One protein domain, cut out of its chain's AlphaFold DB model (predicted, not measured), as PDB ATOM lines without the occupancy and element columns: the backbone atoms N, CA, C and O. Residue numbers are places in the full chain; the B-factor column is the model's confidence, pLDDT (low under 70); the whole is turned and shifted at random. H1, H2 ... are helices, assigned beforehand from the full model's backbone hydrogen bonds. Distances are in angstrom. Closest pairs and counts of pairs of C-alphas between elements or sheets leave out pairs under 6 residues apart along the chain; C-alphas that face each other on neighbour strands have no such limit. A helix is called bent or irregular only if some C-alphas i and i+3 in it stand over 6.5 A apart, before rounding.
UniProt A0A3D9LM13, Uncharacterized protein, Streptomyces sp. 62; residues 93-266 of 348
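Overview. This is residues 93 to 266 of the 348 residues of an uncharacterized protein of Streptomyces sp. 62 (UniProt A0A3D9LM13). Two four-helix bundles stand end to end as a rod, and one long bent helix, H7, runs through both. H1, H2 and H3 pack with its arm H7b, and H4, H5 and H6 with its arm H7a; both bundles are up and down, each helix running against the one before. The printed part has 174 residues with seven named helices, H1 to H7 in order, and no named strand: all helix. It is only just loose, close to compact, with radius of gyration of the C-alphas 19.1 A and spans of 63 by 29 by 19 A.

Arrangement. H1, residues 94 to 109, and H2, residues 113 to 124, form a hairpin; their closest C-alphas, Ala 103 and Leu 119, are 5.0 A apart. H3, residues 133 to 150, and H4, residues 154 to 170, are apart. H5, residues 180 to 195, and H6, residues 203 to 224, form a hairpin; their closest C-alphas, Ala 189 and Tyr 210, are 4.9 A apart. H7, residues 231 to 266, was assigned as one helix by its hydrogen bonds but is bent: C-alphas 248 and 251 are 7.2 A apart, and H7a, residues 231 to 248, stands at a steep tilt of 42 degrees to H7b, residues 251 to 266. H7a touches H6, closest C-alphas Asp 212 and Phe 240, 4.8 A. H7b touches H3, closest C-alphas Ser 138 and Ala 259, 4.8 A. In H1 to H6 and both arms every O i to N i+4 pair is within hydrogen-bond range.

Along the chain. H1 begins at C-alpha 94 (257.064, 199.116, 309.456). From first to last C-alpha, H6 measures 31.5 A, H7a 26.0 A and H3 25.8 A. H7b ends at C-alpha 266 (256.306, 190.939, 317.298).

Size, cuts and confidence. The farthest C-alphas, Asn 129 and Ser 226, are 63.6 A apart. The printed part has no cut and no long link. Mean pLDDT of the printed part is 89.3; residues 172 to 174, 199 and 227 are under 70.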
ATOM      1  N   LEU A  93     260.960 197.937 310.516       72.25
ATOM      2  CA  LEU A  93     260.054 196.798 310.286       72.25
ATOM      3  C   LEU A  93     258.662 197.227 309.771       72.25
ATOM      4  O   LEU A  93     257.875 196.437 309.251       72.25
ATOM      5  N   ARG A  94     258.339 198.521 309.897       73.38
ATOM      6  CA  ARG A  94     257.064 199.116 309.456       73.38
ATOM      7  C   ARG A  94     256.825 199.053 307.934       73.38
ATOM      8  O   ARG A  94     255.673 198.819 307.560       73.38
ATOM      9  N   PRO A  95     257.814 199.299 307.053       83.44
ATOM     10  CA  PRO A  95     257.669 199.141 305.609       83.44
ATOM     11  C   PRO A  95     257.174 197.753 305.195       83.44
ATOM     12  O   PRO A  95     256.234 197.702 304.414       83.44
ATOM     13  N   TYR A  96     257.686 196.668 305.789       88.06
ATOM     14  CA  TYR A  96     257.228 195.296 305.509       88.06
ATOM     15  C   TYR A  96     255.737 195.115 305.814       88.06
ATOM     16  O   TYR A  96     254.949 194.733 304.952       88.06
ATOM     17  N   VAL A  97     255.306 195.532 307.010       86.19
ATOM     18  CA  VAL A  97     253.883 195.524 307.397       86.19
ATOM     19  C   VAL A  97     253.043 196.388 306.447       86.19
ATOM     20  O   VAL A  97     251.921 196.032 306.102       86.19
ATOM     21  N   THR A  98     253.572 197.527 305.997       85.38
ATOM     22  CA  THR A  98     252.861 198.434 305.082       85.38
ATOM     23  C   THR A  98     252.753 197.851 303.667       85.38
ATOM     24  O   THR A  98     251.718 198.026 303.025       85.38
ATOM     25  N   ALA A  99     253.777 197.141 303.193       91.06
ATOM     26  CA  ALA A  99     253.785 196.468 301.898       91.06
ATOM     27  C   ALA A  99     252.737 195.348 301.854       91.06
ATOM     28  O   ALA A  99     251.883 195.348 300.968       91.06
ATOM     29  N   VAL A 100     252.699 194.488 302.878       94.50
ATOM     30  CA  VAL A 100     251.667 193.443 302.997       94.50
ATOM     31  C   VAL A 100     250.268 194.061 303.105       94.50
ATOM     32  O   VAL A 100     249.338 193.600 302.451       94.50
ATOM     33  N   GLN A 101     250.095 195.162 303.852       91.00
ATOM     34  CA  GLN A 101     248.818 195.895 303.886       91.00
ATOM     35  C   GLN A 101     248.374 196.391 302.509       91.00
ATOM     36  O   GLN A 101     247.183 196.348 302.200       91.00
ATOM     37  N   ALA A 102     249.304 196.904 301.706       90.50
ATOM     38  CA  ALA A 102     249.007 197.363 300.357       90.50
ATOM     39  C   ALA A 102     248.616 196.191 299.446       90.50
ATOM     40  O   ALA A 102     247.630 196.302 298.719       90.50
ATOM     41  N   ALA A 103     249.320 195.061 299.544       95.12
ATOM     42  CA  ALA A 103     249.011 193.854 298.784       95.12
ATOM     43  C   ALA A 103     247.633 193.272 299.150       95.12
ATOM     44  O   ALA A 103     246.845 192.966 298.257       95.12
ATOM     45  N   VAL A 104     247.281 193.225 300.444       94.06
ATOM     46  CA  VAL A 104     245.935 192.820 300.901       94.06
ATOM     47  C   VAL A 104     244.859 193.704 300.277       94.06
ATOM     48  O   VAL A 104     243.888 193.190 299.735       94.06
ATOM     49  N   ARG A 105     245.035 195.031 300.301       90.56
ATOM     50  CA  ARG A 105     244.063 195.959 299.695       90.56
ATOM     51  C   ARG A 105     243.944 195.770 298.188       90.56
ATOM     52  O   ARG A 105     242.840 195.814 297.666       90.56
ATOM     53  N   ALA A 106     245.057 195.538 297.494       92.31
ATOM     54  CA  ALA A 106     245.038 195.268 296.062       92.31
ATOM     55  C   ALA A 106     244.253 193.984 295.738       92.31
ATOM     56  O   ALA A 106     243.449 193.985 294.807       92.31
ATOM     57  N   ALA A 107     244.439 192.925 296.532       93.38
ATOM     58  CA  ALA A 107     243.704 191.669 296.395       93.38
ATOM     59  C   ALA A 107     242.219 191.791 296.793       93.38
ATOM     60  O   ALA A 107     241.380 191.125 296.199       93.38
ATOM     61  N   GLU A 108     241.867 192.660 297.747       89.19
ATOM     62  CA  GLU A 108     240.470 192.995 298.074       89.19
ATOM     63  C   GLU A 108     239.785 193.776 296.938       89.19
ATOM     64  O   GLU A 108     238.636 193.503 296.587       89.19
ATOM     65  N   GLU A 109     240.479 194.765 296.365       88.94
ATOM     66  CA  GLU A 109     239.945 195.630 295.306       88.94
ATOM     67  C   GLU A 109     239.818 194.898 293.969       88.94
ATOM     68  O   GLU A 109     238.838 195.096 293.245       88.94
ATOM     69  N   ARG A 110     240.796 194.046 293.641       91.50
ATOM     70  CA  ARG A 110     240.839 193.274 292.397       91.50
ATOM     71  C   ARG A 110     241.326 191.844 292.665       91.50
ATOM     72  O   ARG A 110     242.487 191.555 292.385       91.50
ATOM     73  N   PRO A 111     240.454 190.951 293.160       92.75
ATOM     74  CA  PRO A 111     240.805 189.554 293.392       92.75
ATOM     75  C   PRO A 111     241.235 188.866 292.090       92.75
ATOM     76  O   PRO A 111     240.440 188.704 291.169       92.75
ATOM     77  N   ALA A 112     242.508 188.493 291.994       92.50
ATOM     78  CA  ALA A 112     243.085 187.822 290.831       92.50
ATOM     79  C   ALA A 112     244.361 187.054 291.208       92.50
ATOM     80  O   ALA A 112     245.004 187.362 292.218       92.50
ATOM     81  N   ARG A 113     244.785 186.120 290.346       92.44
ATOM     82  CA  ARG A 113     246.057 185.387 290.504       92.44
ATOM     83  C   ARG A 113     247.256 186.322 290.686       92.44
ATOM     84  O   ARG A 113     248.013 186.147 291.628       92.44
ATOM     85  N   ASP A 114     247.370 187.374 289.876       93.75
ATOM     86  CA  ASP A 114     248.491 188.324 289.979       93.75
ATOM     87  C   ASP A 114     248.526 189.065 291.325       93.75
ATOM     88  O   ASP A 114     249.595 189.359 291.856       93.75
ATOM     89  N   THR A 115     247.357 189.389 291.892       95.62
ATOM     90  CA  THR A 115     247.291 190.048 293.206       95.62
ATOM     91  C   THR A 115     247.590 189.096 294.357       95.62
ATOM     92  O   THR A 115     248.101 189.551 295.374       95.62
ATOM     93  N   LEU A 116     247.309 187.797 294.196       95.31
ATOM     94  CA  LEU A 116     247.739 186.770 295.144       95.31
ATOM     95  C   LEU A 116     249.258 186.572 295.081       95.31
ATOM     96  O   LEU A 116     249.891 186.633 296.125       95.31
ATOM     97  N   ALA A 117     249.846 186.514 293.884       94.56
ATOM     98  CA  ALA A 117     251.297 186.390 293.727       94.56
ATOM     99  C   ALA A 117     252.053 187.584 294.337       94.56
ATOM    100  O   ALA A 117     253.084 187.426 294.987       94.56
ATOM    101  N   ALA A 118     251.522 188.801 294.174       94.94
ATOM    102  CA  ALA A 118     252.072 189.985 294.834       94.94
ATOM    103  C   ALA A 118     251.921 189.938 296.367       94.94
ATOM    104  O   ALA A 118     252.756 190.485 297.087       94.94
ATOM    105  N   LEU A 119     250.852 189.310 296.865       96.81
ATOM    106  CA  LEU A 119     250.628 189.096 298.291       96.81
ATOM    107  C   LEU A 119     251.596 188.058 298.862       96.81
ATOM    108  O   LEU A 119     252.178 188.318 299.912       96.81
ATOM    109  N   ASP A 120     251.805 186.943 298.164       96.94
ATOM    110  CA  ASP A 120     252.782 185.909 298.515       96.94
ATOM    111  C   ASP A 120     254.200 186.485 298.590       96.94
ATOM    112  O   ASP A 120     254.862 186.370 299.621       96.94
ATOM    113  N   ALA A 121     254.617 187.228 297.559       96.12
ATOM    114  CA  ALA A 121     255.915 187.900 297.539       96.12
ATOM    115  C   ALA A 121     256.097 188.839 298.745       96.12
ATOM    116  O   ALA A 121     257.109 188.776 299.439       96.12
ATOM    117  N   ALA A 122     255.088 189.660 299.055       96.38
ATOM    118  CA  ALA A 122     255.153 190.579 300.189       96.38
ATOM    119  C   ALA A 122     255.231 189.861 301.552       96.38
ATOM    120  O   ALA A 122     255.819 190.402 302.488       96.38
ATOM    121  N   LEU A 123     254.624 188.676 301.684       96.25
ATOM    122  CA  LEU A 123     254.717 187.849 302.894       96.25
ATOM    123  C   LEU A 123     256.092 187.192 303.017       96.25
ATOM    124  O   LEU A 123     256.666 187.195 304.104       96.25
ATOM    125  N   CYS A 124     256.624 186.673 301.911       95.06
ATOM    126  CA  CYS A 124     257.953 186.068 301.848       95.06
ATOM    127  C   CYS A 124     259.078 187.069 302.164       95.06
ATOM    128  O   CYS A 124     260.101 186.678 302.721       95.06
ATOM    129  N   ASP A 125     258.874 188.356 301.876       94.00
ATOM    130  CA  ASP A 125     259.822 189.428 302.200       94.00
ATOM    131  C   ASP A 125     259.841 189.805 303.697       94.00
ATOM    132  O   ASP A 125     260.679 190.600 304.123       94.00
ATOM    133  N   MET A 126     258.921 189.290 304.524       89.94
ATOM    134  CA  MET A 126     258.865 189.665 305.940       89.94
ATOM    135  C   MET A 126     260.045 189.071 306.740       89.94
ATOM    136  O   MET A 126     260.250 187.857 306.723       89.94
ATOM    137  N   PRO A 127     260.782 189.876 307.531       84.38
ATOM    138  CA  PRO A 127     261.899 189.382 308.335       84.38
ATOM    139  C   PRO A 127     261.403 188.518 309.504       84.38
ATOM    140  O   PRO A 127     260.899 189.025 310.515       84.38
ATOM    141  N   VAL A 128     261.544 187.199 309.355       85.12
ATOM    142  CA  VAL A 128     261.109 186.182 310.330       85.12
ATOM    143  C   VAL A 128     261.978 186.190 311.588       85.12
ATOM    144  O   VAL A 128     261.477 186.043 312.695       85.12
ATOM    145  N   ASN A 129     263.271 186.486 311.452       75.69
ATOM    146  CA  ASN A 129     264.218 186.617 312.567       75.69
ATOM    147  C   ASN A 129     263.842 187.707 313.593       75.69
ATOM    148  O   ASN A 129     264.376 187.727 314.702       75.69
ATOM    149  N   ALA A 130     262.951 188.631 313.224       70.69
ATOM    150  CA  ALA A 130     262.426 189.675 314.094       70.69
ATOM    151  C   ALA A 130     261.085 189.304 314.767       70.69
ATOM    152  O   ALA A 130     260.564 190.105 315.556       70.69
ATOM    153  N   MET A 131     260.528 188.130 314.457       80.12
ATOM    154  CA  MET A 131     259.273 187.605 314.997       80.12
ATOM    155  C   MET A 131     259.497 186.728 316.240       80.12
ATOM    156  O   MET A 131     260.612 186.298 316.522       80.12
ATOM    157  N   ASP A 132     258.434 186.507 317.014       80.56
ATOM    158  CA  ASP A 132     258.376 185.396 317.968       80.56
ATOM    159  C   ASP A 132     257.786 184.147 317.289       80.56
ATOM    160  O   ASP A 132     257.174 184.253 316.224       80.56
ATOM    161  N   ASP A 133     257.944 182.974 317.911       82.50
ATOM    162  CA  ASP A 133     257.495 181.689 317.353       82.50
ATOM    163  C   ASP A 133     256.008 181.706 316.952       82.50
ATOM    164  O   ASP A 133     255.612 181.124 315.945       82.50
ATOM    165  N   ALA A 134     255.162 182.394 317.729       84.69
ATOM    166  CA  ALA A 134     253.731 182.474 317.452       84.69
ATOM    167  C   ALA A 134     253.440 183.295 316.186       84.69
ATOM    168  O   ALA A 134     252.632 182.880 315.353       84.69
ATOM    169  N   ALA A 135     254.100 184.444 316.019       87.75
ATOM    170  CA  ALA A 135     253.983 185.268 314.822       87.75
ATOM    171  C   ALA A 135     254.585 184.580 313.586       87.75
ATOM    172  O   ALA A 135     253.999 184.672 312.509       87.75
ATOM    173  N   GLU A 136     255.688 183.845 313.739       91.75
ATOM    174  CA  GLU A 136     256.283 183.046 312.663       91.75
ATOM    175  C   GLU A 136     255.341 181.928 312.192       91.75
ATOM    176  O   GLU A 136     255.119 181.766 310.991       91.75
ATOM    177  N   ILE A 137     254.727 181.181 313.116       95.12
ATOM    178  CA  ILE A 137     253.723 180.159 312.774       95.12
ATOM    179  C   ILE A 137     252.537 180.800 312.038       95.12
ATOM    180  O   ILE A 137     252.106 180.289 311.004       95.12
ATOM    181  N   SER A 138     252.044 181.939 312.535       95.31
ATOM    182  CA  SER A 138     250.941 182.690 311.923       95.31
ATOM    183  C   SER A 138     251.285 183.134 310.490       95.31
ATOM    184  O   SER A 138     250.467 182.986 309.578       95.31
ATOM    185  N   LEU A 139     252.519 183.599 310.253       96.88
ATOM    186  CA  LEU A 139     253.018 183.955 308.921       96.88
ATOM    187  C   LEU A 139     253.069 182.744 307.979       96.88
ATOM    188  O   LEU A 139     252.560 182.825 306.862       96.88
ATOM    189  N   HIS A 140     253.631 181.617 308.419       96.75
ATOM    190  CA  HIS A 140     253.695 180.401 307.603       96.75
ATOM    191  C   HIS A 140     252.302 179.859 307.252       96.75
ATOM    192  O   HIS A 140     252.066 179.424 306.121       96.75
ATOM    193  N   ASP A 141     251.356 179.931 308.187       95.94
ATOM    194  CA  ASP A 141     249.961 179.579 307.937       95.94
ATOM    195  C   ASP A 141     249.316 180.482 306.883       95.94
ATOM    196  O   ASP A 141     248.556 179.994 306.039       95.94
ATOM    197  N   ALA A 142     249.630 181.779 306.905       97.00
ATOM    198  CA  ALA A 142     249.159 182.735 305.916       97.00
ATOM    199  C   ALA A 142     249.752 182.481 304.525       97.00
ATOM    200  O   ALA A 142     248.984 182.422 303.565       97.00
ATOM    201  N   ILE A 143     251.066 182.254 304.417       97.44
ATOM    202  CA  ILE A 143     251.736 181.896 303.152       97.44
ATOM    203  C   ILE A 143     251.087 180.641 302.563       97.44
ATOM    204  O   ILE A 143     250.608 180.654 301.433       97.44
ATOM    205  N   ARG A 144     250.935 179.584 303.369       96.88
ATOM    206  CA  ARG A 144     250.264 178.350 302.940       96.88
ATOM    207  C   ARG A 144     248.841 178.603 302.439       96.88
ATOM    208  O   ARG A 144     248.429 178.001 301.450       96.88
ATOM    209  N   ALA A 145     248.072 179.455 303.117       95.62
ATOM    210  CA  ALA A 145     246.714 179.788 302.691       95.62
ATOM    211  C   ALA A 145     246.691 180.545 301.351       95.62
ATOM    212  O   ALA A 145     245.809 180.283 300.535       95.62
ATOM    213  N   VAL A 146     247.658 181.438 301.109       96.88
ATOM    214  CA  VAL A 146     247.828 182.124 299.818       96.88
ATOM    215  C   VAL A 146     248.188 181.122 298.724       96.88
ATOM    216  O   VAL A 146     247.484 181.073 297.718       96.88
ATOM    217  N   SER A 147     249.170 180.243 298.942       95.06
ATOM    218  CA  SER A 147     249.560 179.235 297.943       95.06
ATOM    219  C   SER A 147     248.407 178.287 297.583       95.06
ATOM    220  O   SER A 147     248.228 177.930 296.420       95.06
ATOM    221  N   LEU A 148     247.580 177.896 298.562       94.88
ATOM    222  CA  LEU A 148     246.373 177.098 298.304       94.88
ATOM    223  C   LEU A 148     245.334 177.863 297.472       94.88
ATOM    224  O   LEU A 148     244.677 177.263 296.625       94.88
ATOM    225  N   ALA A 149     245.181 179.170 297.698       94.88
ATOM    226  CA  ALA A 149     244.283 180.007 296.908       94.88
ATOM    227  C   ALA A 149     244.802 180.218 295.475       94.88
ATOM    228  O   ALA A 149     244.011 180.233 294.535       94.88
ATOM    229  N   GLU A 150     246.114 180.346 295.277       94.25
ATOM    230  CA  GLU A 150     246.732 180.444 293.947       94.25
ATOM    231  C   GLU A 150     246.549 179.165 293.126       94.25
ATOM    232  O   GLU A 150     246.232 179.225 291.936       94.25
ATOM    233  N   ALA A 151     246.697 178.012 293.782       93.69
ATOM    234  CA  ALA A 151     246.566 176.690 293.178       93.69
ATOM    235  C   ALA A 151     245.109 176.207 293.036       93.69
ATOM    236  O   ALA A 151     244.888 175.061 292.652       93.69
ATOM    237  N   ALA A 152     244.116 177.043 293.348       93.81
ATOM    238  CA  ALA A 152     242.710 176.661 293.291       93.81
ATOM    239  C   ALA A 152     242.258 176.307 291.857       93.81
ATOM    240  O   ALA A 152     242.416 177.103 290.922       93.81
ATOM    241  N   ASP A 153     241.640 175.134 291.693       92.75
ATOM    242  CA  ASP A 153     241.113 174.651 290.408       92.75
ATOM    243  C   ASP A 153     240.023 175.577 289.841       92.75
ATOM    244  O   ASP A 153     239.855 175.696 288.623       92.75
ATOM    245  N   GLU A 154     239.301 176.287 290.717       94.25
ATOM    246  CA  GLU A 154     238.232 177.218 290.355       94.25
ATOM    247  C   GLU A 154     238.708 178.343 289.430       94.25
ATOM    248  O   GLU A 154     237.925 178.837 288.620       94.25
ATOM    249  N   TRP A 155     239.989 178.718 289.468       95.00
ATOM    250  CA  TRP A 155     240.538 179.699 288.532       95.00
ATOM    251  C   TRP A 155     240.429 179.247 287.067       95.00
ATOM    252  O   TRP A 155     240.060 180.040 286.206       95.00
ATOM    253  N   ALA A 156     240.702 177.972 286.773       94.69
ATOM    254  CA  ALA A 156     240.595 177.446 285.410       94.69
ATOM    255  C   ALA A 156     239.129 177.357 284.947       94.69
ATOM    256  O   ALA A 156     238.803 177.574 283.774       94.69
ATOM    257  N   GLN A 157     238.221 177.077 285.882       94.62
ATOM    258  CA  GLN A 157     236.784 177.072 285.618       94.62
ATOM    259  C   GLN A 157     236.252 178.488 285.373       94.62
ATOM    260  O   GLN A 157     235.413 178.679 284.492       94.62
ATOM    261  N   LEU A 158     236.771 179.490 286.089       95.38
ATOM    262  CA  LEU A 158     236.455 180.898 285.856       95.38
ATOM    263  C   LEU A 158     236.866 181.355 284.459       95.38
ATOM    264  O   LEU A 158     236.078 182.025 283.793       95.38
ATOM    265  N   ASP A 159     238.055 180.968 283.999       94.75
ATOM    266  CA  ASP A 159     238.509 181.283 282.642       94.75
ATOM    267  C   ASP A 159     237.585 180.652 281.591       94.75
ATOM    268  O   ASP A 159     237.181 181.329 280.646       94.75
ATOM    269  N   THR A 160     237.156 179.404 281.810       95.06
ATOM    270  CA  THR A 160     236.149 178.746 280.961       95.06
ATOM    271  C   THR A 160     234.838 179.534 280.938       95.06
ATOM    272  O   THR A 160     234.358 179.900 279.869       95.06
ATOM    273  N   VAL A 161     234.263 179.864 282.102       95.06
ATOM    274  CA  VAL A 161     233.009 180.635 282.184       95.06
ATOM    275  C   VAL A 161     233.145 181.997 281.502       95.06
ATOM    276  O   VAL A 161     232.232 182.415 280.791       95.06
ATOM    277  N   ARG A 162     234.276 182.685 281.680       94.50
ATOM    278  CA  ARG A 162     234.540 183.996 281.078       94.50
ATOM    279  C   ARG A 162     234.542 183.929 279.551       94.50
ATOM    280  O   ARG A 162     233.898 184.770 278.925       94.50
ATOM    281  N   CYS A 163     235.234 182.950 278.970       93.31
ATOM    282  CA  CYS A 163     235.267 182.740 277.522       93.31
ATOM    283  C   CYS A 163     233.870 182.422 276.980       93.31
ATOM    284  O   CYS A 163     233.368 183.116 276.101       93.31
ATOM    285  N   GLU A 164     233.202 181.444 277.581       92.94
ATOM    286  CA  GLU A 164     231.919 180.931 277.104       92.94
ATOM    287  C   GLU A 164     230.777 181.953 277.226       92.94
ATOM    288  O   GLU A 164     229.928 182.075 276.344       92.94
ATOM    289  N   VAL A 165     230.751 182.740 278.305       90.56
ATOM    290  CA  VAL A 165     229.780 183.835 278.460       90.56
ATOM    291  C   VAL A 165     230.044 184.954 277.450       90.56
ATOM    292  O   VAL A 165     229.095 185.560 276.953       90.56
ATOM    293  N   ALA A 166     231.307 185.244 277.131       89.69
ATOM    294  CA  ALA A 166     231.634 186.233 276.108       89.69
ATOM    295  C   ALA A 166     231.176 185.780 274.711       89.69
ATOM    296  O   ALA A 166     230.656 186.602 273.953       89.69
ATOM    297  N   GLU A 167     231.298 184.488 274.395       88.25
ATOM    298  CA  GLU A 167     230.800 183.907 273.141       88.25
ATOM    299  C   GLU A 167     229.279 184.041 273.010       88.25
ATOM    300  O   GLU A 167     228.803 184.542 271.995       88.25
ATOM    301  N   VAL A 168     228.519 183.750 274.072       86.62
ATOM    302  CA  VAL A 168     227.052 183.945 274.107       86.62
ATOM    303  C   VAL A 168     226.641 185.380 273.756       86.62
ATOM    304  O   VAL A 168     225.612 185.606 273.124       86.62
ATOM    305  N   VAL A 169     227.426 186.373 274.175       86.06
ATOM    306  CA  VAL A 169     227.147 187.794 273.906       86.06
ATOM    307  C   VAL A 169     227.517 188.174 272.469       86.06
ATOM    308  O   VAL A 169     226.907 189.076 271.888       86.06
ATOM    309  N   ALA A 170     228.522 187.508 271.897       85.31
ATOM    310  CA  ALA A 170     228.977 187.724 270.530       85.31
ATOM    311  C   ALA A 170     228.064 187.043 269.494       85.31
ATOM    312  O   ALA A 170     227.827 187.605 268.419       85.31
ATOM    313  N   GLU A 171     227.520 185.869 269.812       77.19
ATOM    314  CA  GLU A 171     226.615 185.122 268.943       77.19
ATOM    315  C   GLU A 171     225.217 185.758 268.905       77.19
ATOM    316  O   GLU A 171     224.445 185.735 269.860       77.19
ATOM    317  N   ARG A 172     224.839 186.317 267.749       58.66
ATOM    318  CA  ARG A 172     223.542 186.997 267.547       58.66
ATOM    319  C   ARG A 172     222.353 186.056 267.288       58.66
ATOM    320  O   ARG A 172     221.359 186.477 266.700       58.66
ATOM    321  N   GLY A 173     222.432 184.805 267.727       56.34
ATOM    322  CA  GLY A 173     221.350 183.826 267.613       56.34
ATOM    323  C   GLY A 173     221.890 182.405 267.508       56.34
ATOM    324  O   GLY A 173     222.670 182.116 266.609       56.34
ATOM    325  N   GLY A 174     221.462 181.525 268.418       64.88
ATOM    326  CA  GLY A 174     221.903 180.124 268.445       64.88
ATOM    327  C   GLY A 174     222.106 179.526 269.836       64.88
ATOM    328  O   GLY A 174     222.321 178.322 269.951       64.88
ATOM    329  N   VAL A 175     221.994 180.326 270.901       75.12
ATOM    330  CA  VAL A 175     222.149 179.828 272.272       75.12
ATOM    331  C   VAL A 175     221.013 178.851 272.580       75.12
ATOM    332  O   VAL A 175     219.838 179.214 272.572       75.12
ATOM    333  N   THR A 176     221.364 177.595 272.846       84.25
ATOM    334  CA  THR A 176     220.429 176.540 273.257       84.25
ATOM    335  C   THR A 176     220.786 176.029 274.650       84.25
ATOM    336  O   THR A 176     221.863 176.313 275.172       84.25
ATOM    337  N   MET A 177     219.927 175.203 275.251       83.69
ATOM    338  CA  MET A 177     220.231 174.551 276.536       83.69
ATOM    339  C   MET A 177     221.483 173.654 276.492       83.69
ATOM    340  O   MET A 177     222.040 173.337 277.540       83.69
ATOM    341  N   GLY A 178     221.932 173.244 275.301       85.19
ATOM    342  CA  GLY A 178     223.165 172.481 275.108       85.19
ATOM    343  C   GLY A 178     224.432 173.335 274.989       85.19
ATOM    344  O   GLY A 178     225.506 172.765 274.802       85.19
ATOM    345  N   HIS A 179     224.322 174.666 275.073       89.00
ATOM    346  CA  HIS A 179     225.448 175.580 274.888       89.00
ATOM    347  C   HIS A 179     226.541 175.348 275.953       89.00
ATOM    348  O   HIS A 179     226.204 175.185 277.134       89.00
ATOM    349  N   PRO A 180     227.842 175.360 275.598       91.62
ATOM    350  CA  PRO A 180     228.904 175.065 276.562       91.62
ATOM    351  C   PRO A 180     228.950 176.055 277.740       91.62
ATOM    352  O   PRO A 180     229.128 175.617 278.876       91.62
ATOM    353  N   ALA A 181     228.615 177.334 277.527       91.88
ATOM    354  CA  ALA A 181     228.345 178.297 278.609       91.88
ATOM    355  C   ALA A 181     227.385 177.798 279.703       91.88
ATOM    356  O   ALA A 181     227.673 177.966 280.887       91.88
ATOM    357  N   VAL A 182     226.270 177.146 279.350       93.00
ATOM    358  CA  VAL A 182     225.325 176.616 280.352       93.00
ATOM    359  C   VAL A 182     226.014 175.546 281.196       93.00
ATOM    360  O   VAL A 182     225.925 175.569 282.421       93.00
ATOM    361  N   ARG A 183     226.757 174.636 280.558       93.69
ATOM    362  CA  ARG A 183     227.498 173.574 281.252       93.69
ATOM    363  C   ARG A 183     228.572 174.143 282.178       93.69
ATOM    364  O   ARG A 183     228.643 173.716 283.328       93.69
ATOM    365  N   ALA A 184     229.366 175.096 281.692       95.12
ATOM    366  CA  ALA A 184     230.436 175.726 282.458       95.12
ATOM    367  C   ALA A 184     229.889 176.410 283.720       95.12
ATOM    368  O   ALA A 184     230.400 176.198 284.821       95.12
ATOM    369  N   VAL A 185     228.794 177.164 283.581       96.00
ATOM    370  CA  VAL A 185     228.158 177.847 284.713       96.00
ATOM    371  C   VAL A 185     227.537 176.849 285.691       96.00
ATOM    372  O   VAL A 185     227.728 177.006 286.893       96.00
ATOM    373  N   VAL A 186     226.843 175.805 285.217       95.75
ATOM    374  CA  VAL A 186     226.282 174.759 286.098       95.75
ATOM    375  C   VAL A 186     227.379 174.087 286.922       95.75
ATOM    376  O   VAL A 186     227.201 173.906 288.124       95.75
ATOM    377  N   GLN A 187     228.505 173.734 286.300       95.62
ATOM    378  CA  GLN A 187     229.616 173.066 286.981       95.62
ATOM    379  C   GLN A 187     230.221 173.948 288.078       95.62
ATOM    380  O   GLN A 187     230.287 173.518 289.230       95.62
ATOM    381  N   LEU A 188     230.586 175.192 287.751       96.31
ATOM    382  CA  LEU A 188     231.186 176.100 288.729       96.31
ATOM    383  C   LEU A 188     230.186 176.498 289.827       96.31
ATOM    384  O   LEU A 188     230.551 176.554 291.000       96.31
ATOM    385  N   ALA A 189     228.914 176.724 289.486       95.81
ATOM    386  CA  ALA A 189     227.885 177.023 290.479       95.81
ATOM    387  C   ALA A 189     227.680 175.840 291.434       95.81
ATOM    388  O   ALA A 189     227.657 176.039 292.644       95.81
ATOM    389  N   ALA A 190     227.599 174.605 290.931       94.06
ATOM    390  CA  ALA A 190     227.479 173.419 291.780       94.06
ATOM    391  C   ALA A 190     228.666 173.278 292.751       94.06
ATOM    392  O   ALA A 190     228.462 172.956 293.921       94.06
ATOM    393  N   GLN A 191     229.882 173.587 292.294       93.12
ATOM    394  CA  GLN A 191     231.081 173.602 293.135       93.12
ATOM    395  C   GLN A 191     231.050 174.714 294.194       93.12
ATOM    396  O   GLN A 191     231.444 174.494 295.338       93.12
ATOM    397  N   CYS A 192     230.516 175.890 293.861       93.12
ATOM    398  CA  CYS A 192     230.266 176.934 294.856       93.12
ATOM    399  C   CYS A 192     229.245 176.475 295.907       93.12
ATOM    400  O   CYS A 192     229.438 176.701 297.099       93.12
ATOM    401  N   GLY A 193     228.181 175.793 295.470       90.88
ATOM    402  CA  GLY A 193     227.164 175.221 296.350       90.88
ATOM    403  C   GLY A 193     227.764 174.224 297.342       90.88
ATOM    404  O   GLY A 193     227.585 174.393 298.545       90.88
ATOM    405  N   SER A 194     228.556 173.259 296.867       90.06
ATOM    406  CA  SER A 194     229.193 172.267 297.743       90.06
ATOM    407  C   SER A 194     230.182 172.893 298.728       90.06
ATOM    408  O   SER A 194     230.198 172.519 299.900       90.06
ATOM    409  N   ARG A 195     230.962 173.900 298.312       86.00
ATOM    410  CA  ARG A 195     231.844 174.636 299.232       86.00
ATOM    411  C   ARG A 195     231.074 175.454 300.269       86.00
ATOM    412  O   ARG A 195     231.533 175.574 301.398       86.00
ATOM    413  N   SER A 196     229.886 175.957 299.935       83.12
ATOM    414  CA  SER A 196     229.026 176.689 300.879       83.12
ATOM    415  C   SER A 196     228.373 175.812 301.961       83.12
ATOM    416  O   SER A 196     227.774 176.325 302.911       83.12
ATOM    417  N   GLU A 197     228.472 174.489 301.835       81.06
ATOM    418  CA  GLU A 197     228.027 173.538 302.860       81.06
ATOM    419  C   GLU A 197     229.125 173.235 303.889       81.06
ATOM    420  O   GLU A 197     228.823 172.778 304.992       81.06
ATOM    421  N   ILE A 198     230.389 173.529 303.563       78.19
ATOM    422  CA  ILE A 198     231.521 173.376 304.478       78.19
ATOM    423  C   ILE A 198     231.475 174.520 305.505       78.19
ATOM    424  O   ILE A 198     231.339 175.689 305.143       78.19
ATOM    425  N   GLN A 199     231.554 174.182 306.796       62.44
ATOM    426  CA  GLN A 199     231.679 175.165 307.880       62.44
ATOM    427  C   GLN A 199     233.098 175.740 307.869       62.44
ATOM    428  O   GLN A 199     234.033 175.107 308.361       62.44
ATOM    429  N   ASP A 200     233.259 176.889 307.216       71.25
ATOM    430  CA  ASP A 200     234.502 177.654 307.158       71.25
ATOM    431  C   ASP A 200     234.183 179.157 307.016       71.25
ATOM    432  O   ASP A 200     233.065 179.566 306.677       71.25
ATOM    433  N   VAL A 201     235.181 180.005 307.255       71.00
ATOM    434  CA  VAL A 201     235.079 181.474 307.258       71.00
ATOM    435  C   VAL A 201     234.631 182.068 305.915       71.00
ATOM    436  O   VAL A 201     234.146 183.196 305.859       71.00
ATOM    437  N   ASP A 202     234.786 181.327 304.820       76.56
ATOM    438  CA  ASP A 202     234.429 181.732 303.459       76.56
ATOM    439  C   ASP A 202     233.095 181.137 302.968       76.56
ATOM    440  O   ASP A 202     232.666 181.445 301.850       76.56
ATOM    441  N   ARG A 203     232.385 180.365 303.805       82.31
ATOM    442  CA  ARG A 203     231.111 179.692 303.489       82.31
ATOM    443  C   ARG A 203     230.119 180.594 302.762       82.31
ATOM    444  O   ARG A 203     229.541 180.244 301.736       82.31
ATOM    445  N   SER A 204     229.917 181.785 303.299       80.88
ATOM    446  CA  SER A 204     228.962 182.761 302.788       80.88
ATOM    447  C   SER A 204     229.444 183.461 301.507       80.88
ATOM    448  O   SER A 204     228.605 183.916 300.730       80.88
ATOM    449  N   ARG A 205     230.756 183.473 301.200       85.94
ATOM    450  CA  ARG A 205     231.265 183.880 299.870       85.94
ATOM    451  C   ARG A 205     230.996 182.825 298.818       85.94
ATOM    452  O   ARG A 205     230.522 183.170 297.739       85.94
ATOM    453  N   TRP A 206     231.222 181.561 299.149       90.69
ATOM    454  CA  TRP A 206     230.851 180.454 298.274       90.69
ATOM    455  C   TRP A 206     229.338 180.406 298.043       90.69
ATOM    456  O   TRP A 206     228.898 180.250 296.906       90.69
ATOM    457  N   GLY A 207     228.536 180.674 299.079       89.12
ATOM    458  CA  GLY A 207     227.084 180.825 298.956       89.12
ATOM    459  C   GLY A 207     226.680 181.970 298.021       89.12
ATOM    460  O   GLY A 207     225.824 181.787 297.159       89.12
ATOM    461  N   GLN A 208     227.328 183.135 298.122       89.38
ATOM    462  CA  GLN A 208     227.095 184.241 297.189       89.38
ATOM    463  C   GLN A 208     227.463 183.856 295.746       89.38
ATOM    464  O   GLN A 208     226.680 184.114 294.834       89.38
ATOM    465  N   GLY A 209     228.603 183.185 295.545       92.75
ATOM    466  CA  GLY A 209     228.991 182.626 294.246       92.75
ATOM    467  C   GLY A 209     227.924 181.684 293.685       92.75
ATOM    468  O   GLY A 209     227.529 181.821 292.531       92.75
ATOM    469  N   TYR A 210     227.373 180.793 294.514       94.75
ATOM    470  CA  TYR A 210     226.275 179.910 294.119       94.75
ATOM    471  C   TYR A 210     225.036 180.688 293.654       94.75
ATOM    472  O   TYR A 210     224.522 180.425 292.565       94.75
ATOM    473  N   PHE A 211     224.577 181.680 294.423       94.06
ATOM    474  CA  PHE A 211     223.401 182.479 294.058       94.06
ATOM    475  C   PHE A 211     223.614 183.320 292.794       94.06
ATOM    476  O   PHE A 211     222.716 183.387 291.951       94.06
ATOM    477  N   ASP A 212     224.791 183.922 292.622       95.56
ATOM    478  CA  ASP A 212     225.115 184.667 291.402       95.56
ATOM    479  C   ASP A 212     225.216 183.734 290.185       95.56
ATOM    480  O   ASP A 212     224.758 184.092 289.098       95.56
ATOM    481  N   GLY A 213     225.703 182.504 290.382       96.44
ATOM    482  CA  GLY A 213     225.685 181.442 289.377       96.44
ATOM    483  C   GLY A 213     224.263 181.036 288.975       96.44
ATOM    484  O   GLY A 213     223.952 180.976 287.786       96.44
ATOM    485  N   LEU A 214     223.355 180.841 289.940       96.31
ATOM    486  CA  LEU A 214     221.934 180.582 289.659       96.31
ATOM    487  C   LEU A 214     221.274 181.745 288.909       96.31
ATOM    488  O   LEU A 214     220.484 181.528 287.988       96.31
ATOM    489  N   ASN A 215     221.603 182.984 289.274       96.12
ATOM    490  CA  ASN A 215     221.100 184.158 288.574       96.12
ATOM    491  C   ASN A 215     221.621 184.218 287.129       96.12
ATOM    492  O   ASN A 215     220.840 184.499 286.222       96.12
ATOM    493  N   LEU A 216     222.897 183.902 286.892       95.94
ATOM    494  CA  LEU A 216     223.459 183.793 285.544       95.94
ATOM    495  C   LEU A 216     222.766 182.698 284.721       95.94
ATOM    496  O   LEU A 216     222.396 182.949 283.575       95.94
ATOM    497  N   LEU A 217     222.513 181.521 285.302       94.75
ATOM    498  CA  LEU A 217     221.759 180.449 284.638       94.75
ATOM    499  C   LEU A 217     220.342 180.883 284.269       94.75
ATOM    500  O   LEU A 217     219.882 180.601 283.163       94.75
ATOM    501  N   ARG A 218     219.662 181.611 285.162       93.94
ATOM    502  CA  ARG A 218     218.342 182.182 284.872       93.94
ATOM    503  C   ARG A 218     218.399 183.135 283.674       93.94
ATOM    504  O   ARG A 218     217.578 182.998 282.772       93.94
ATOM    505  N   ARG A 219     219.386 184.041 283.624       92.56
ATOM    506  CA  ARG A 219     219.577 184.968 282.490       92.56
ATOM    507  C   ARG A 219     219.891 184.244 281.183       92.56
ATOM    508  O   ARG A 219     219.344 184.598 280.144       92.56
ATOM    509  N   LEU A 220     220.729 183.209 281.229       90.62
ATOM    510  CA  LEU A 220     221.000 182.361 280.067       90.62
ATOM    511  C   LEU A 220     219.716 181.695 279.555       90.62
ATOM    512  O   LEU A 220     219.455 181.727 278.357       90.62
ATOM    513  N   GLY A 221     218.881 181.158 280.451       89.25
ATOM    514  CA  GLY A 221     217.582 180.582 280.093       89.25
ATOM    515  C   GLY A 221     216.634 181.590 279.436       89.25
ATOM    516  O   GLY A 221     215.993 181.273 278.437       89.25
ATOM    517  N   GLU A 222     216.586 182.822 279.945       89.06
ATOM    518  CA  GLU A 222     215.779 183.912 279.375       89.06
ATOM    519  C   GLU A 222     216.243 184.299 277.962       89.06
ATOM    520  O   GLU A 222     215.409 184.505 277.078       89.06
ATOM    521  N   VAL A 223     217.556 184.320 277.707       86.94
ATOM    522  CA  VAL A 223     218.113 184.555 276.362       86.94
ATOM    523  C   VAL A 223     217.822 183.389 275.415       86.94
ATOM    524  O   VAL A 223     217.408 183.624 274.281       86.94
ATOM    525  N   ILE A 224     217.959 182.139 275.871       85.12
ATOM    526  CA  ILE A 224     217.637 180.936 275.077       85.12
ATOM    527  C   ILE A 224     216.164 180.944 274.644       85.12
ATOM    528  O   ILE A 224     215.837 180.617 273.503       85.12
ATOM    529  N   LEU A 225     215.265 181.368 275.533       84.44
ATOM    530  CA  LEU A 225     213.834 181.499 275.254       84.44
ATOM    531  C   LEU A 225     213.475 182.794 274.497       84.44
ATOM    532  O   LEU A 225     212.295 183.093 274.326       84.44
ATOM    533  N   SER A 226     214.475 183.534 273.997       71.81
ATOM    534  CA  SER A 226     214.343 184.770 273.204       71.81
ATOM    535  C   SER A 226     213.650 185.933 273.930       71.81
ATOM    536  O   SER A 226     212.991 186.759 273.300       71.81
ATOM    537  N   SER A 227     213.789 186.009 275.257       65.69
ATOM    538  CA  SER A 227     213.073 186.969 276.107       65.69
ATOM    539  C   SER A 227     213.899 188.192 276.540       65.69
ATOM    540  O   SER A 227     213.310 189.148 277.043       65.69
ATOM    541  N   GLU A 228     215.228 188.192 276.391       72.94
ATOM    542  CA  GLU A 228     216.101 189.263 276.909       72.94
ATOM    543  C   GLU A 228     217.295 189.610 275.991       72.94
ATOM    544  O   GLU A 228     217.689 188.832 275.123       72.94
ATOM    545  N   ASP A 229     217.879 190.801 276.202       80.88
ATOM    546  CA  ASP A 229     219.124 191.277 275.572       80.88
ATOM    547  C   ASP A 229     220.339 190.487 276.108       80.88
ATOM    548  O   ASP A 229     220.580 190.524 277.317       80.88
ATOM    549  N   PRO A 230     221.170 189.852 275.255       82.25
ATOM    550  CA  PRO A 230     222.379 189.128 275.668       82.25
ATOM    551  C   PRO A 230     223.333 189.902 276.597       82.25
ATOM    552  O   PRO A 230     224.073 189.301 277.375       82.25
ATOM    553  N   ARG A 231     223.312 191.240 276.601       85.06
ATOM    554  CA  ARG A 231     224.136 192.063 277.511       85.06
ATOM    555  C   ARG A 231     223.829 191.856 278.997       85.06
ATOM    556  O   ARG A 231     224.710 192.063 279.838       85.06
ATOM    557  N   VAL A 232     222.612 191.435 279.349       88.44
ATOM    558  CA  VAL A 232     222.273 191.114 280.748       88.44
ATOM    559  C   VAL A 232     222.994 189.858 281.238       88.44
ATOM    560  O   VAL A 232     223.359 189.793 282.413       88.44
ATOM    561  N   VAL A 233     223.285 188.912 280.336       89.75
ATOM    562  CA  VAL A 233     224.090 187.716 280.622       89.75
ATOM    563  C   VAL A 233     225.522 188.121 280.927       89.75
ATOM    564  O   VAL A 233     226.076 187.646 281.910       89.75
ATOM    565  N   TYR A 234     226.099 189.058 280.168       90.19
ATOM    566  CA  TYR A 234     227.442 189.569 280.460       90.19
ATOM    567  C   TYR A 234     227.527 190.181 281.863       90.19
ATOM    568  O   TYR A 234     228.429 189.868 282.635       90.19
ATOM    569  N   THR A 235     226.555 191.025 282.222       92.25
ATOM    570  CA  THR A 235     226.526 191.684 283.539       92.25
ATOM    571  C   THR A 235     226.400 190.665 284.673       92.25
ATOM    572  O   THR A 235     227.136 190.741 285.655       92.25
ATOM    573  N   ALA A 236     225.501 189.686 284.527       94.06
ATOM    574  CA  ALA A 236     225.360 188.594 285.489       94.06
ATOM    575  C   ALA A 236     226.614 187.702 285.536       94.06
ATOM    576  O   ALA A 236     227.018 187.272 286.613       94.06
ATOM    577  N   GLY A 237     227.261 187.483 284.390       93.69
ATOM    578  CA  GLY A 237     228.503 186.729 284.250       93.69
ATOM    579  C   GLY A 237     229.643 187.362 285.027       93.69
ATOM    580  O   GLY A 237     230.293 186.694 285.824       93.69
ATOM    581  N   MET A 238     229.828 188.671 284.872       93.25
ATOM    582  CA  MET A 238     230.842 189.412 285.619       93.25
ATOM    583  C   MET A 238     230.557 189.448 287.123       93.25
ATOM    584  O   MET A 238     231.498 189.389 287.912       93.25
ATOM    585  N   ALA A 239     229.285 189.507 287.535       93.56
ATOM    586  CA  ALA A 239     228.917 189.409 288.949       93.56
ATOM    587  C   ALA A 239     229.274 188.032 289.529       93.56
ATOM    588  O   ALA A 239     229.932 187.963 290.563       93.56
ATOM    589  N   PHE A 240     228.919 186.952 288.827       96.56
ATOM    590  CA  PHE A 240     229.267 185.588 289.226       96.56
ATOM    591  C   PHE A 240     230.782 185.382 289.302       96.56
ATOM    592  O   PHE A 240     231.278 184.956 290.343       96.56
ATOM    593  N   ILE A 241     231.521 185.764 288.253       95.50
ATOM    594  CA  ILE A 241     232.989 185.697 288.220       95.50
ATOM    595  C   ILE A 241     233.574 186.441 289.422       95.50
ATOM    596  O   ILE A 241     234.319 185.849 290.197       95.50
ATOM    597  N   SER A 242     233.174 187.696 289.643       93.19
ATOM    598  CA  SER A 242     233.698 188.498 290.753       93.19
ATOM    599  C   SER A 242     233.389 187.887 292.125       93.19
ATOM    600  O   SER A 242     234.230 187.942 293.024       93.19
ATOM    601  N   SER A 243     232.212 187.285 292.304       91.94
ATOM    602  CA  SER A 243     231.846 186.609 293.551       91.94
ATOM    603  C   SER A 243     232.698 185.369 293.816       91.94
ATOM    604  O   SER A 243     233.140 185.177 294.949       91.94
ATOM    605  N   VAL A 244     232.992 184.568 292.789       95.00
ATOM    606  CA  VAL A 244     233.873 183.395 292.918       95.00
ATOM    607  C   VAL A 244     235.322 183.818 293.153       95.00
ATOM    608  O   VAL A 244     235.961 183.285 294.055       95.00
ATOM    609  N   GLU A 245     235.836 184.814 292.426       94.94
ATOM    610  CA  GLU A 245     237.192 185.342 292.644       94.94
ATOM    611  C   GLU A 245     237.368 185.822 294.096       94.94
ATOM    612  O   GLU A 245     238.367 185.509 294.746       94.94
ATOM    613  N   ARG A 246     236.362 186.511 294.653       91.75
ATOM    614  CA  ARG A 246     236.339 186.902 296.074       91.75
ATOM    615  C   ARG A 246     236.297 185.707 297.018       91.75
ATOM    616  O   ARG A 246     236.940 185.758 298.064       91.75
ATOM    617  N   ALA A 247     235.539 184.664 296.686       91.25
ATOM    618  CA  ALA A 247     235.454 183.460 297.503       91.25
ATOM    619  C   ALA A 247     236.808 182.742 297.585       91.25
ATOM    620  O   ALA A 247     237.248 182.420 298.686       91.25
ATOM    621  N   ILE A 248     237.512 182.604 296.456       93.25
ATOM    622  CA  ILE A 248     238.840 181.974 296.393       93.25
ATOM    623  C   ILE A 248     239.840 182.691 297.312       93.25
ATOM    624  O   ILE A 248     240.534 182.048 298.098       93.25
ATOM    625  N   VAL A 249     239.911 184.027 297.247       93.38
ATOM    626  CA  VAL A 249     240.907 184.791 298.024       93.38
ATOM    627  C   VAL A 249     240.534 184.954 299.500       93.38
ATOM    628  O   VAL A 249     241.393 185.271 300.321       93.38
ATOM    629  N   CYS A 250     239.264 184.756 299.862       89.69
ATOM    630  CA  CYS A 250     238.713 185.119 301.166       89.69
ATOM    631  C   CYS A 250     239.502 184.527 302.341       89.69
ATOM    632  O   CYS A 250     239.958 185.258 303.226       89.69
ATOM    633  N   ARG A 251     239.702 183.206 302.332       89.19
ATOM    634  CA  ARG A 251     240.411 182.499 303.404       89.19
ATOM    635  C   ARG A 251     241.864 182.959 303.532       89.19
ATOM    636  O   ARG A 251     242.336 183.171 304.650       89.19
ATOM    637  N   ALA A 252     242.545 183.163 302.403       93.19
ATOM    638  CA  ALA A 252     243.912 183.675 302.376       93.19
ATOM    639  C   ALA A 252     243.992 185.074 303.007       93.19
ATOM    640  O   ALA A 252     244.797 185.299 303.908       93.19
ATOM    641  N   LEU A 253     243.096 185.991 302.629       92.81
ATOM    642  CA  LEU A 253     243.061 187.342 303.195       92.81
ATOM    643  C   LEU A 253     242.790 187.334 304.704       92.81
ATOM    644  O   LEU A 253     243.424 188.096 305.434       92.81
ATOM    645  N   CYS A 254     241.903 186.468 305.200       89.12
ATOM    646  CA  CYS A 254     241.675 186.324 306.639       89.12
ATOM    647  C   CYS A 254     242.961 185.922 307.374       89.12
ATOM    648  O   CYS A 254     243.347 186.597 308.332       89.12
ATOM    649  N   LYS A 255     243.671 184.898 306.881       92.50
ATOM    650  CA  LYS A 255     244.935 184.437 307.476       92.50
ATOM    651  C   LYS A 255     246.048 185.467 307.400       92.50
ATOM    652  O   LYS A 255     246.727 185.702 308.395       92.50
ATOM    653  N   VAL A 256     246.176 186.174 306.284       94.81
ATOM    654  CA  VAL A 256     247.176 187.239 306.156       94.81
ATOM    655  C   VAL A 256     246.912 188.386 307.127       94.81
ATOM    656  O   VAL A 256     247.834 188.899 307.756       94.81
ATOM    657  N   ARG A 257     245.656 188.807 307.286       92.31
ATOM    658  CA  ARG A 257     245.300 189.879 308.223       92.31
ATOM    659  C   ARG A 257     245.559 189.474 309.689       92.31
ATOM    660  O   ARG A 257     245.903 190.351 310.483       92.31
ATOM    661  N   GLU A 258     245.414 188.190 310.042       89.25
ATOM    662  CA  GLU A 258     245.825 187.627 311.345       89.25
ATOM    663  C   GLU A 258     247.349 187.705 311.505       89.25
ATOM    664  O   GLU A 258     247.831 188.404 312.402       89.25
ATOM    665  N   ALA A 259     248.091 187.105 310.571       93.62
ATOM    666  CA  ALA A 259     249.552 187.080 310.566       93.62
ATOM    667  C   ALA A 259     250.165 188.476 310.640       93.62
ATOM    668  O   ALA A 259     251.090 188.724 311.405       93.62
ATOM    669  N   LEU A 260     249.603 189.435 309.910       92.62
ATOM    670  CA  LEU A 260     250.069 190.810 309.919       92.62
ATOM    671  C   LEU A 260     249.892 191.484 311.287       92.62
ATOM    672  O   LEU A 260     250.729 192.292 311.692       92.62
ATOM    673  N   ALA A 261     248.793 191.200 311.990       87.69
ATOM    674  CA  ALA A 261     248.567 191.733 313.328       87.69
ATOM    675  C   ALA A 261     249.576 191.152 314.330       87.69
ATOM    676  O   ALA A 261     250.053 191.882 315.203       87.69
ATOM    677  N   ASP A 262     249.913 189.871 314.190       88.19
ATOM    678  CA  ASP A 262     250.882 189.191 315.046       88.19
ATOM    679  C   ASP A 262     252.318 189.619 314.725       88.19
ATOM    680  O   ASP A 262     253.039 190.028 315.632       88.19
ATOM    681  N   ALA A 263     252.690 189.689 313.448       87.62
ATOM    682  CA  ALA A 263     253.968 190.224 312.995       87.62
ATOM    683  C   ALA A 263     254.167 191.675 313.445       87.62
ATOM    684  O   ALA A 263     255.201 192.017 314.010       87.62
ATOM    685  N   ALA A 264     253.156 192.538 313.287       81.69
ATOM    686  CA  ALA A 264     253.228 193.913 313.770       81.69
ATOM    687  C   ALA A 264     253.469 193.972 315.287       81.69
ATOM    688  O   ALA A 264     254.271 194.790 315.734       81.69
ATOM    689  N   ARG A 265     252.834 193.098 316.080       77.56
ATOM    690  CA  ARG A 265     253.091 193.005 317.527       77.56
ATOM    691  C   ARG A 265     254.512 192.531 317.813       77.56
ATOM    692  O   ARG A 265     255.188 193.155 318.632       77.56
ATOM    693  N   ALA A 266     254.963 191.477 317.137       78.19
ATOM    694  CA  ALA A 266     256.306 190.939 317.298       78.19
ATOM    695  C   ALA A 266     257.367 191.989 316.933       78.19
ATOM    696  O   ALA A 266     258.348 192.153 317.645       78.19
TER     697      ALA A 266